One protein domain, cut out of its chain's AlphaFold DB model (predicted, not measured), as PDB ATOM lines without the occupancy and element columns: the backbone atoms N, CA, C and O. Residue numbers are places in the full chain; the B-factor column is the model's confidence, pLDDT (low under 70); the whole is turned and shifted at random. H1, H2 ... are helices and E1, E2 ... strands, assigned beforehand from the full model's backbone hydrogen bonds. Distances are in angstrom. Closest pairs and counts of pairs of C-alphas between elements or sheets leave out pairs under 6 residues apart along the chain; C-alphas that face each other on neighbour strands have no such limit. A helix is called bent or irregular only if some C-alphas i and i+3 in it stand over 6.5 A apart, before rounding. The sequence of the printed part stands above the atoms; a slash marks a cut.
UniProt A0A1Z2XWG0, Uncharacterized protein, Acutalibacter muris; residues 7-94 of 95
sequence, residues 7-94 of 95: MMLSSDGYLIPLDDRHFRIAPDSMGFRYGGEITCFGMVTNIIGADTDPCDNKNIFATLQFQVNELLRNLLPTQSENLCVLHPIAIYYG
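What this domain is: This is residues 7 to 94 of the 95 residues of an uncharacterized protein of Acutalibacter muris (UniProt A0A1Z2XWG0). A long ribbon of two paired strands, E3 and E4, each sharply bent, has the small hairpin of E1 and E2 beside the first part of E4, and together they make one strongly twisted four-stranded sheet. The short helices H1 and H2 lie toward one end of the whole, while the longer H3 lies toward the other and only grazes the sheet; beyond it the loop of residues 56 to 61 sticks out. The printed part has 88 residues, with three named helices and four named strands in the order E1 E2 H1 H2 E3 H3 E4. The sheet is mixed, with strand order E1 E2 E4 E3, and the class is mixed, helices and strands. The whole is loose, with a radius of gyration of the C-alphas of 15.0 A, and elongated, spanning 46 by 24 by 18 A.

How they stand to each other: E4, residues 83 to 93, and E3, residues 38 to 48, are antiparallel neighbours at 162 degrees; N 39 and O 92 are 2.8 A apart and N 85 and O 46 are 2.9 A apart, within hydrogen-bond range. E3 bends by 92 degrees at residue 45 and E4 by 94 degrees at residue 89. E2, residues 14 to 18, is parallel to E4 at 60 degrees, with N 15 and O 84 at 2.9 A. E1, residues 7 to 9, forms a hairpin with E2, antiparallel at 157 degrees, with N 8 and O 16 at 2.8 A. The pairing is staggered: E2 pairs with E4 over residues 14 to 15 and with E1 over residues 15 to 17. H3, residues 62 to 75, only grazes the sheet with its residues 65 to 73; its closest C-alphas to E3 are those of Asn 69 and Ile 48, 5.7 A apart. H1, residues 27 to 30, also only grazes the sheet. H2, residues 33 to 36, is only just not on the sheet, with 4 pairs of C-alphas within 10 A; its closest C-alphas to E4 are those of Tyr 34 and Tyr 93, 6.5 A apart. H1 and H2 are close but not clearly touching, the C-alphas of Met 30 and Gly 36 being 7.5 A apart. In H3 every O i to N i+4 pair is within hydrogen-bond range; H1 and H2 are too short for such a pair.

Where its parts are: E1 begins at C-alpha 7, (24.104, 7.651, 16.902). E2 measures 12.3 A, E3 21.6 A, H3 20.1 A and E4 21.8 A from first to last C-alpha. H3 begins at C-alpha 62, (36.839, -12.929, 11.997), and E4 ends at C-alpha 93, (19.343, 14.931, 31.069).

The domain as a whole: The C-alphas of Tyr 34 and Asn 57, the two farthest apart, are 47.5 A apart. The printed part has no cut. The link from E3 to H3 is long, 13 residues. The mean pLDDT of the printed part is 83.8; residues 34, 50 to 51 and 94 are under 70.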
ATOM      1  N   MET A   7      23.500   8.239  15.710       88.19
ATOM      2  CA  MET A   7      24.104   7.651  16.902       88.19
ATOM      3  C   MET A   7      24.788   8.759  17.701       88.19
ATOM      4  O   MET A   7      25.326   9.694  17.107       88.19
ATOM      5  N   MET A   8      24.771   8.656  19.027       88.69
ATOM      6  CA  MET A   8      25.624   9.460  19.903       88.69
ATOM      7  C   MET A   8      26.861   8.662  20.269       88.69
ATOM      8  O   MET A   8      26.785   7.449  20.466       88.69
ATOM      9  N   LEU A   9      27.981   9.360  20.383       89.56
ATOM     10  CA  LEU A   9      29.220   8.814  20.901       89.56
ATOM     11  C   LEU A   9      29.532   9.513  22.222       89.56
ATOM     12  O   LEU A   9      29.685  10.733  22.250       89.56
ATOM     13  N   SER A  10      29.606   8.741  23.300       88.44
ATOM     14  CA  SER A  10      30.148   9.205  24.579       88.44
ATOM     15  C   SER A  10      31.677   9.250  24.521       88.44
ATOM     16  O   SER A  10      32.298   8.416  23.855       88.44
ATOM     17  N   SER A  11      32.284  10.171  25.275       85.25
ATOM     18  CA  SER A  11      33.734  10.190  25.519       85.25
ATOM     19  C   SER A  11      34.251   8.844  26.021       85.25
ATOM     20  O   SER A  11      35.331   8.416  25.618       85.25
ATOM     21  N   ASP A  12      33.432   8.149  26.811       87.56
ATOM     22  CA  ASP A  12      33.791   6.929  27.536       87.56
ATOM     23  C   ASP A  12      33.560   5.660  26.696       87.56
ATOM     24  O   ASP A  12      33.523   4.551  27.221       87.56
ATOM     25  N   GLY A  13      33.366   5.813  25.381       90.44
ATOM     26  CA  GLY A  13      33.285   4.693  24.445       90.44
ATOM     27  C   GLY A  13      31.905   4.059  24.310       90.44
ATOM     28  O   GLY A  13      31.797   2.911  23.890       90.44
ATOM     29  N   TYR A  14      30.827   4.774  24.626       92.06
ATOM     30  CA  TYR A  14      29.470   4.282  24.362       92.06
ATOM     31  C   TYR A  14      28.943   4.808  23.033       92.06
ATOM     32  O   TYR A  14      28.849   6.018  22.833       92.06
ATOM     33  N   LEU A  15      28.548   3.892  22.150       91.94
ATOM     34  CA  LEU A  15      27.846   4.196  20.911       91.94
ATOM     35  C   LEU A  15      26.350   3.940  21.117       91.94
ATOM     36  O   LEU A  15      25.919   2.800  21.287       91.94
ATOM     37  N   ILE A  16      25.554   5.003  21.124       91.44
ATOM     38  CA  ILE A  16      24.135   4.961  21.485       91.44
ATOM     39  C   ILE A  16      23.308   5.235  20.226       91.44
ATOM     40  O   ILE A  16      23.249   6.386  19.782       91.44
ATOM     41  N   PRO A  17      22.677   4.223  19.603       90.38
ATOM     42  CA  PRO A  17      21.772   4.449  18.487       90.38
ATOM     43  C   PRO A  17      20.555   5.263  18.921       90.38
ATOM     44  O   PRO A  17      19.942   4.990  19.954       90.38
ATOM     45  N   LEU A  18      20.193   6.255  18.107       87.44
ATOM     46  CA  LEU A  18      19.067   7.133  18.383       87.44
ATOM     47  C   LEU A  18      17.838   6.761  17.553       87.44
ATOM     48  O   LEU A  18      17.898   6.714  16.323       87.44
ATOM     49  N   ASP A  19      16.717   6.521  18.235       82.00
ATOM     50  CA  ASP A  19      15.425   6.245  17.611       82.00
ATOM     51  C   ASP A  19      14.693   7.552  17.271       82.00
ATOM     52  O   ASP A  19      14.403   8.379  18.136       82.00
ATOM     53  N   ASP A  20      14.360   7.724  15.995       78.06
ATOM     54  CA  ASP A  20      13.690   8.921  15.485       78.06
ATOM     55  C   ASP A  20      12.201   9.013  15.866       78.06
ATOM     56  O   ASP A  20      11.590  10.065  15.685       78.06
ATOM     57  N   ARG A  21      11.590   7.917  16.333       79.94
ATOM     58  CA  ARG A  21      10.140   7.796  16.552       79.94
ATOM     59  C   ARG A  21       9.756   7.735  18.021       79.94
ATOM     60  O   ARG A  21       8.719   8.280  18.389       79.94
ATOM     61  N   HIS A  22      10.542   7.039  18.837       79.50
ATOM     62  CA  HIS A  22      10.130   6.700  20.203       79.50
ATOM     63  C   HIS A  22      10.709   7.628  21.273       79.50
ATOM     64  O   HIS A  22      10.205   7.654  22.398       79.50
ATOM     65  N   PHE A  23      11.725   8.430  20.947       76.81
ATOM     66  CA  PHE A  23      12.226   9.421  21.889       76.81
ATOM     67  C   PHE A  23      11.311  10.632  22.012       76.81
ATOM     68  O   PHE A  23      10.831  11.193  21.031       76.81
ATOM     69  N   ARG A  24      11.122  11.083  23.258       74.56
ATOM     70  CA  ARG A  24      10.352  12.297  23.569       74.56
ATOM     71  C   ARG A  24      11.025  13.575  23.071       74.56
ATOM     72  O   ARG A  24      10.353  14.586  22.900       74.56
ATOM     73  N   ILE A  25      12.343  13.550  22.888       76.31
ATOM     74  CA  ILE A  25      13.127  14.703  22.448       76.31
ATOM     75  C   ILE A  25      13.668  14.437  21.052       76.31
ATOM     76  O   ILE A  25      14.153  13.347  20.763       76.31
ATOM     77  N   ALA A  26      13.592  15.469  20.208       79.00
ATOM     78  CA  ALA A  26      14.111  15.436  18.852       79.00
ATOM     79  C   ALA A  26      15.608  15.071  18.869       79.00
ATOM     80  O   ALA A  26      16.398  15.839  19.442       79.00
ATOM     81  N   PRO A  27      16.010  13.957  18.226       78.06
ATOM     82  CA  PRO A  27      17.384  13.473  18.302       78.06
ATOM     83  C   PRO A  27      18.423  14.480  17.772       78.06
ATOM     84  O   PRO A  27      19.536  14.513  18.283       78.06
ATOM     85  N   ASP A  28      18.049  15.374  16.842       79.88
ATOM     86  CA  ASP A  28      18.919  16.448  16.308       79.88
ATOM     87  C   ASP A  28      19.436  17.402  17.384       79.88
ATOM     88  O   ASP A  28      20.522  17.959  17.273       79.88
ATOM     89  N   SER A  29      18.636  17.617  18.426       76.56
ATOM     90  CA  SER A  29      18.957  18.564  19.496       76.56
ATOM     91  C   SER A  29      19.498  17.882  20.750       76.56
ATOM     92  O   SER A  29      19.872  18.566  21.698       76.56
ATOM     93  N   MET A  30      19.533  16.546  20.781       78.44
ATOM     94  CA  MET A  30      19.793  15.771  21.993       78.44
ATOM     95  C   MET A  30      21.188  16.030  22.572       78.44
ATOM     96  O   MET A  30      21.292  16.223  23.775       78.44
ATOM     97  N   GLY A  31      22.224  16.119  21.732       70.88
ATOM     98  CA  GLY A  31      23.601  16.377  22.178       70.88
ATOM     99  C   GLY A  31      23.902  17.823  22.591       70.88
ATOM    100  O   GLY A  31      24.943  18.074  23.181       70.88
ATOM    101  N   PHE A  32      23.007  18.773  22.298       73.81
ATOM    102  CA  PHE A  32      23.206  20.199  22.606       73.81
ATOM    103  C   PHE A  32      22.341  20.692  23.766       73.81
ATOM    104  O   PHE A  32      22.536  21.795  24.277       73.81
ATOM    105  N   ARG A  33      21.340  19.905  24.168       72.38
ATOM    106  CA  ARG A  33      20.469  20.248  25.288       72.38
ATOM    107  C   ARG A  33      21.180  19.967  26.610       72.38
ATOM    108  O   ARG A  33      21.893  18.979  26.728       72.38
ATOM    109  N   TYR A  34      20.938  20.837  27.592       68.69
ATOM    110  CA  TYR A  34      21.399  20.678  28.978       68.69
ATOM    111  C   TYR A  34      22.913  20.411  29.093       68.69
ATOM    112  O   TYR A  34      23.348  19.482  29.758       68.69
ATOM    113  N   GLY A  35      23.728  21.189  28.370       70.38
ATOM    114  CA  GLY A  35      25.192  21.095  28.445       70.38
ATOM    115  C   GLY A  35      25.802  19.833  27.821       70.38
ATOM    116  O   GLY A  35      27.014  19.663  27.889       70.38
ATOM    117  N   GLY A  36      24.989  18.975  27.193       73.88
ATOM    118  CA  GLY A  36      25.439  17.712  26.605       73.88
ATOM    119  C   GLY A  36      25.586  16.573  27.617       73.88
ATOM    120  O   GLY A  36      25.970  15.472  27.227       73.88
ATOM    121  N   GLU A  37      25.250  16.801  28.890       82.94
ATOM    122  CA  GLU A  37      25.290  15.766  29.918       82.94
ATOM    123  C   GLU A  37      24.004  14.935  29.888       82.94
ATOM    124  O   GLU A  37      22.898  15.413  30.168       82.94
ATOM    125  N   ILE A  38      24.157  13.664  29.519       84.50
ATOM    126  CA  ILE A  38      23.060  12.707  29.428       84.50
ATOM    127  C   ILE A  38      23.368  11.451  30.237       84.50
ATOM    128  O   ILE A  38      24.454  10.882  30.158       84.50
ATOM    129  N   THR A  39      22.359  10.962  30.949       88.44
ATOM    130  CA  THR A  39      22.383   9.639  31.571       88.44
ATOM    131  C   THR A  39      21.565   8.697  30.707       88.44
ATOM    132  O   THR A  39      20.346   8.837  30.592       88.44
ATOM    133  N   CYS A  40      22.231   7.724  30.092       88.44
ATOM    134  CA  CYS A  40      21.590   6.709  29.267       88.44
ATOM    135  C   CYS A  40      21.503   5.384  30.028       88.44
ATOM    136  O   CYS A  40      22.516   4.826  30.444       88.44
ATOM    137  N   PHE A  41      20.288   4.859  30.174       91.00
ATOM    138  CA  PHE A  41      20.029   3.531  30.721       91.00
ATOM    139  C   PHE A  41      19.578   2.600  29.597       91.00
ATOM    140  O   PHE A  41      18.643   2.921  28.858       91.00
ATOM    141  N   GLY A  42      20.222   1.444  29.454       92.12
ATOM    142  CA  GLY A  42      19.975   0.546  28.330       92.12
ATOM    143  C   GLY A  42      20.733  -0.772  28.420       92.12
ATOM    144  O   GLY A  42      21.338  -1.084  29.443       92.12
ATOM    145  N   MET A  43      20.702  -1.539  27.329       94.44
ATOM    146  CA  MET A  43      21.418  -2.813  27.213       94.44
ATOM    147  C   MET A  43      22.620  -2.673  26.284       94.44
ATOM    148  O   MET A  43      22.482  -2.184  25.164       94.44
ATOM    149  N   VAL A  44      23.789  -3.146  26.720       93.19
ATOM    150  CA  VAL A  44      24.932  -3.326  25.819       93.19
ATOM    151  C   VAL A  44      24.656  -4.556  24.964       93.19
ATOM    152  O   VAL A  44      24.600  -5.673  25.471       93.19
ATOM    153  N   THR A  45      24.431  -4.353  23.669       90.88
ATOM    154  CA  THR A  45      24.077  -5.442  22.743       90.88
ATOM    155  C   THR A  45      25.261  -5.926  21.924       90.88
ATOM    156  O   THR A  45      25.186  -6.983  21.308       90.88
ATOM    157  N   ASN A  46      26.314  -5.115  21.836       87.25
ATOM    158  CA  ASN A  46      27.524  -5.447  21.104       87.25
ATOM    159  C   ASN A  46      28.720  -4.684  21.680       87.25
ATOM    160  O   ASN A  46      28.556  -3.578  22.201       87.25
ATOM    161  N   ILE A  47      29.910  -5.257  21.527       88.50
ATOM    162  CA  ILE A  47      31.184  -4.626  21.867       88.50
ATOM    163  C   ILE A  47      32.038  -4.625  20.598       88.50
ATOM    164  O   ILE A  47      32.317  -5.672  20.018       88.50
ATOM    165  N   ILE A  48      32.417  -3.433  20.150       85.62
ATOM    166  CA  ILE A  48      33.347  -3.203  19.045       85.62
ATOM    167  C   ILE A  48      34.703  -2.945  19.702       85.62
ATOM    168  O   ILE A  48      35.020  -1.818  20.079       85.62
ATOM    169  N   GLY A  49      35.456  -4.017  19.929       80.12
ATOM    170  CA  GLY A  49      36.727  -3.974  20.648       80.12
ATOM    171  C   GLY A  49      37.902  -4.488  19.828       80.12
ATOM    172  O   GLY A  49      37.713  -5.105  18.776       80.12
ATOM    173  N   ALA A  50      39.115  -4.261  20.339       67.56
ATOM    174  CA  ALA A  50      40.331  -4.898  19.811       67.56
ATOM    175  C   ALA A  50      40.347  -6.414  20.071       67.56
ATOM    176  O   ALA A  50      41.075  -7.146  19.412       67.56
ATOM    177  N   ASP A  51      39.512  -6.876  21.000       65.06
ATOM    178  CA  ASP A  51      39.473  -8.243  21.524       65.06
ATOM    179  C   ASP A  51      38.945  -9.275  20.506       65.06
ATOM    180  O   ASP A  51      38.913 -10.474  20.785       65.06
ATOM    181  N   THR A  52      38.508  -8.831  19.321       70.81
ATOM    182  CA  THR A  52      38.206  -9.731  18.201       70.81
ATOM    183  C   THR A  52      39.484 -10.392  17.696       70.81
ATOM    184  O   THR A  52      40.336  -9.723  17.125       70.81
ATOM    185  N   ASP A  53      39.597 -11.710  17.851       79.44
ATOM    186  CA  ASP A  53      40.698 -12.484  17.279       79.44
ATOM    187  C   ASP A  53      40.552 -12.544  15.744       79.44
ATOM    188  O   ASP A  53      39.620 -13.188  15.253       79.44
ATOM    189  N   PRO A  54      41.441 -11.905  14.953       77.69
ATOM    190  CA  PRO A  54      41.370 -11.936  13.490       77.69
ATOM    191  C   PRO A  54      41.598 -13.337  12.901       77.69
ATOM    192  O   PRO A  54      41.316 -13.541  11.715       77.69
ATOM    193  N   CYS A  55      42.097 -14.272  13.713       78.69
ATOM    194  CA  CYS A  55      42.414 -15.655  13.378       78.69
ATOM    195  C   CYS A  55      41.456 -16.659  14.046       78.69
ATOM    196  O   CYS A  55      41.789 -17.844  14.142       78.69
ATOM    197  N   ASP A  56      40.270 -16.225  14.494       82.81
ATOM    198  CA  ASP A  56      39.275 -17.135  15.065       82.81
ATOM    199  C   ASP A  56      38.784 -18.147  14.014       82.81
ATOM    200  O   ASP A  56      37.909 -17.878  13.190       82.81
ATOM    201  N   ASN A  57      39.318 -19.367  14.097       80.19
ATOM    202  CA  ASN A  57      38.992 -20.478  13.204       80.19
ATOM    203  C   ASN A  57      37.521 -20.936  13.286       80.19
ATOM    204  O   ASN A  57      37.092 -21.750  12.466       80.19
ATOM    205  N   LYS A  58      36.740 -20.458  14.267       84.00
ATOM    206  CA  LYS A  58      35.296 -20.725  14.379       84.00
ATOM    207  C   LYS A  58      34.444 -19.679  13.661       84.00
ATOM    208  O   LYS A  58      33.265 -19.935  13.420       84.00
ATOM    209  N   ASN A  59      35.018 -18.532  13.301       80.56
ATOM    210  CA  ASN A  59      34.323 -17.427  12.660       80.56
ATOM    211  C   ASN A  59      34.971 -17.096  11.309       80.56
ATOM    212  O   ASN A  59      35.982 -16.407  11.225       80.56
ATOM    213  N   ILE A  60      34.332 -17.522  10.217       84.31
ATOM    214  CA  ILE A  60      34.807 -17.254   8.846       84.31
ATOM    215  C   ILE A  60      34.887 -15.757   8.496       84.31
ATOM    216  O   ILE A  60      35.503 -15.392   7.497       84.31
ATOM    217  N   PHE A  61      34.260 -14.889   9.298       86.12
ATOM    218  CA  PHE A  61      34.282 -13.436   9.137       86.12
ATOM    219  C   PHE A  61      35.217 -12.734  10.128       86.12
ATOM    220  O   PHE A  61      35.256 -11.507  10.126       86.12
ATOM    221  N   ALA A  62      35.982 -13.470  10.940       84.31
ATOM    222  CA  ALA A  62      36.839 -12.929  11.997       84.31
ATOM    223  C   ALA A  62      37.759 -11.800  11.507       84.31
ATOM    224  O   ALA A  62      37.754 -10.699  12.056       84.31
ATOM    225  N   THR A  63      38.487 -12.033  10.412       84.00
ATOM    226  CA  THR A  63      39.402 -11.039   9.835       84.00
ATOM    227  C   THR A  63      38.669  -9.792   9.334       84.00
ATOM    228  O   THR A  63      39.135  -8.675   9.547       84.00
ATOM    229  N   LEU A  64      37.507  -9.960   8.691       84.69
ATOM    230  CA  LEU A  64      36.700  -8.835   8.208       84.69
ATOM    231  C   LEU A  64      36.123  -8.031   9.381       84.69
ATOM    232  O   LEU A  64      36.167  -6.803   9.366       84.69
ATOM    233  N   GLN A  65      35.616  -8.718  10.405       83.56
ATOM    234  CA  GLN A  65      35.100  -8.104  11.625       83.56
ATOM    235  C   GLN A  65      36.191  -7.291  12.328       83.56
ATOM    236  O   GLN A  65      35.956  -6.137  12.672       83.56
ATOM    237  N   PHE A  66      37.393  -7.854  12.464       86.38
ATOM    238  CA  PHE A  66      38.544  -7.164  13.038       86.38
ATOM    239  C   PHE A  66      38.903  -5.892  12.258       86.38
ATOM    240  O   PHE A  66      39.012  -4.818  12.844       86.38
ATOM    241  N   GLN A  67      39.016  -5.979  10.927       86.94
ATOM    242  CA  GLN A  67      39.340  -4.821  10.083       86.94
ATOM    243  C   GLN A  67      38.291  -3.708  10.186       86.94
ATOM    244  O   GLN A  67      38.644  -2.532  10.268       86.94
ATOM    245  N   VAL A  68      37.003  -4.066  10.192       86.50
ATOM    246  CA  VAL A  68      35.910  -3.095  10.334       86.50
ATOM    247  C   VAL A  68      35.924  -2.457  11.724       86.50
ATOM    248  O   VAL A  68      35.770  -1.240  11.824       86.50
ATOM    249  N   ASN A  69      36.146  -3.242  12.779       87.75
ATOM    250  CA  ASN A  69      36.229  -2.740  14.152       87.75
ATOM    251  C   ASN A  69      37.387  -1.747  14.319       87.75
ATOM    252  O   ASN A  69      37.180  -0.652  14.844       87.75
ATOM    253  N   GLU A  70      38.578  -2.088  13.823       87.38
ATOM    254  CA  GLU A  70      39.751  -1.209  13.863       87.38
ATOM    255  C   GLU A  70      39.534   0.080  13.066       87.38
ATOM    256  O   GLU A  70      39.857   1.169  13.539       87.38
ATOM    257  N   LEU A  71      38.932  -0.007  11.875       87.56
ATOM    258  CA  LEU A  71      38.607   1.178  11.079       87.56
ATOM    259  C   LEU A  71      37.638   2.111  11.820       87.56
ATOM    260  O   LEU A  71      37.857   3.321  11.857       87.56
ATOM    261  N   LEU A  72      36.576   1.554  12.410       85.19
ATOM    262  CA  LEU A  72      35.583   2.324  13.161       85.19
ATOM    263  C   LEU A  72      36.200   2.995  14.391       85.19
ATOM    264  O   LEU A  72      35.958   4.180  14.609       85.19
ATOM    265  N   ARG A  73      37.027   2.274  15.155       86.25
ATOM    266  CA  ARG A  73      37.748   2.817  16.317       86.25
ATOM    267  C   ARG A  73      38.652   3.990  15.938       86.25
ATOM    268  O   ARG A  73      38.609   5.017  16.602       86.25
ATOM    269  N   ASN A  74      39.400   3.873  14.841       86.31
ATOM    270  CA  ASN A  74      40.307   4.930  14.378       86.31
ATOM    271  C   ASN A  74      39.584   6.181  13.846       86.31
ATOM    272  O   ASN A  74      40.156   7.269  13.848       86.31
ATOM    273  N   LEU A  75      38.352   6.035  13.350       88.38
ATOM    274  CA  LEU A  75      37.584   7.142  12.777       88.38
ATOM    275  C   LEU A  75      36.797   7.932  13.831       88.38
ATOM    276  O   LEU A  75      36.508   9.114  13.633       88.38
ATOM    277  N   LEU A  76      36.408   7.282  14.927       87.56
ATOM    278  CA  LEU A  76      35.556   7.883  15.946       87.56
ATOM    279  C   LEU A  76      36.378   8.711  16.950       87.56
ATOM    280  O   LEU A  76      37.430   8.267  17.402       87.56
ATOM    281  N   PRO A  77      35.905   9.907  17.348       86.50
ATOM    282  CA  PRO A  77      36.630  10.797  18.254       86.50
ATOM    283  C   PRO A  77      36.481  10.362  19.724       86.50
ATOM    284  O   PRO A  77      35.859  11.050  20.531       86.50
ATOM    285  N   THR A  78      37.036   9.207  20.082       82.94
ATOM    286  CA  THR A  78      37.076   8.675  21.454       82.94
ATOM    287  C   THR A  78      38.448   8.070  21.748       82.94
ATOM    288  O   THR A  78      39.178   7.690  20.838       82.94
ATOM    289  N   GLN A  79      38.811   8.010  23.029       82.31
ATOM    290  CA  GLN A  79      40.036   7.355  23.501       82.31
ATOM    291  C   GLN A  79      39.758   5.962  24.090       82.31
ATOM    292  O   GLN A  79      40.688   5.296  24.535       82.31
ATOM    293  N   SER A  80      38.493   5.524  24.119       86.19
ATOM    294  CA  SER A  80      38.142   4.199  24.623       86.19
ATOM    295  C   SER A  80      38.618   3.115  23.664       86.19
ATOM    296  O   SER A  80      38.314   3.157  22.472       86.19
ATOM    297  N   GLU A  81      39.312   2.108  24.194       83.69
ATOM    298  CA  GLU A  81      39.701   0.935  23.413       83.69
ATOM    299  C   GLU A  81      38.456   0.159  22.963       83.69
ATOM    300  O   GLU A  81      38.317  -0.204  21.797       83.69
ATOM    301  N   ASN A  82      37.488  -0.043  23.849       87.62
ATOM    302  CA  ASN A  82      36.282  -0.786  23.513       87.62
ATOM    303  C   ASN A  82      35.100   0.166  23.333       87.62
ATOM    304  O   ASN A  82      34.836   1.031  24.170       87.62
ATOM    305  N   LEU A  83      34.382  -0.007  22.224       90.56
ATOM    306  CA  LEU A  83      33.160   0.722  21.920       90.56
ATOM    307  C   LEU A  83      31.942  -0.149  22.241       90.56
ATOM    308  O   LEU A  83      31.660  -1.136  21.560       90.56
ATOM    309  N   CYS A  84      31.193   0.224  23.271       92.00
ATOM    310  CA  CYS A  84      29.993  -0.484  23.703       92.00
ATOM    311  C   CYS A  84      28.763   0.071  22.984       92.00
ATOM    312  O   CYS A  84      28.391   1.230  23.174       92.00
ATOM    313  N   VAL A  85      28.090  -0.762  22.190       92.19
ATOM    314  CA  VAL A  85      26.823  -0.389  21.555       92.19
ATOM    315  C   VAL A  85      25.703  -0.517  22.584       92.19
ATOM    316  O   VAL A  85      25.237  -1.622  22.877       92.19
ATOM    317  N   LEU A  86      25.286   0.616  23.148       93.94
ATOM    318  CA  LEU A  86      24.276   0.702  24.199       93.94
ATOM    319  C   LEU A  86      22.919   1.033  23.583       93.94
ATOM    320  O   LEU A  86      22.657   2.185  23.254       93.94
ATOM    321  N   HIS A  87      22.040   0.040  23.461       92.31
ATOM    322  CA  HIS A  87      20.672   0.276  23.010       92.31
ATOM    323  C   HIS A  87      19.851   0.903  24.144       92.31
ATOM    324  O   HIS A  87      19.645   0.256  25.180       92.31
ATOM    325  N   PRO A  88      19.393   2.152  23.974       90.12
ATOM    326  CA  PRO A  88      18.766   2.912  25.043       90.12
ATOM    327  C   PRO A  88      17.354   2.399  25.357       90.12
ATOM    328  O   PRO A  88      16.532   2.212  24.463       90.12
ATOM    329  N   ILE A  89      17.064   2.231  26.647       90.19
ATOM    330  CA  ILE A  89      15.711   2.048  27.197       90.19
ATOM    331  C   ILE A  89      15.173   3.399  27.685       90.19
ATOM    332  O   ILE A  89      14.005   3.722  27.479       90.19
ATOM    333  N   ALA A  90      16.031   4.201  28.320       86.44
ATOM    334  CA  ALA A  90      15.701   5.537  28.796       86.44
ATOM    335  C   ALA A  90      16.908   6.477  28.683       86.44
ATOM    336  O   ALA A  90      18.050   6.063  28.875       86.44
ATOM    337  N   ILE A  91      16.634   7.751  28.405       86.31
ATOM    338  CA  ILE A  91      17.626   8.830  28.387       86.31
ATOM    339  C   ILE A  91      17.114   9.950  29.290       86.31
ATOM    340  O   ILE A  91      15.980  10.413  29.134       86.31
ATOM    341  N   TYR A  92      17.958  10.369  30.225       84.62
ATOM    342  CA  TYR A  92      17.730  11.469  31.153       84.62
ATOM    343  C   TYR A  92      18.769  12.557  30.896       84.62
ATOM    344  O   TYR A  92      19.883  12.257  30.473       84.62
ATOM    345  N   TYR A  93      18.414  13.807  31.165       80.00
ATOM    346  CA  TYR A  93      19.343  14.931  31.069       80.00
ATOM    347  C   TYR A  93      19.807  15.320  32.465       80.00
ATOM    348  O   TYR A  93      19.006  15.275  33.404       80.00
ATOM    349  N   GLY A  94      21.090  15.667  32.582       69.31
ATOM    350  CA  GLY A  94      21.635  16.279  33.791       69.31
ATOM    351  C   GLY A  94      20.956  17.619  34.092       69.31
ATOM    352  O   GLY A  94      20.416  18.266  33.189       69.31
TER     353      GLY A  94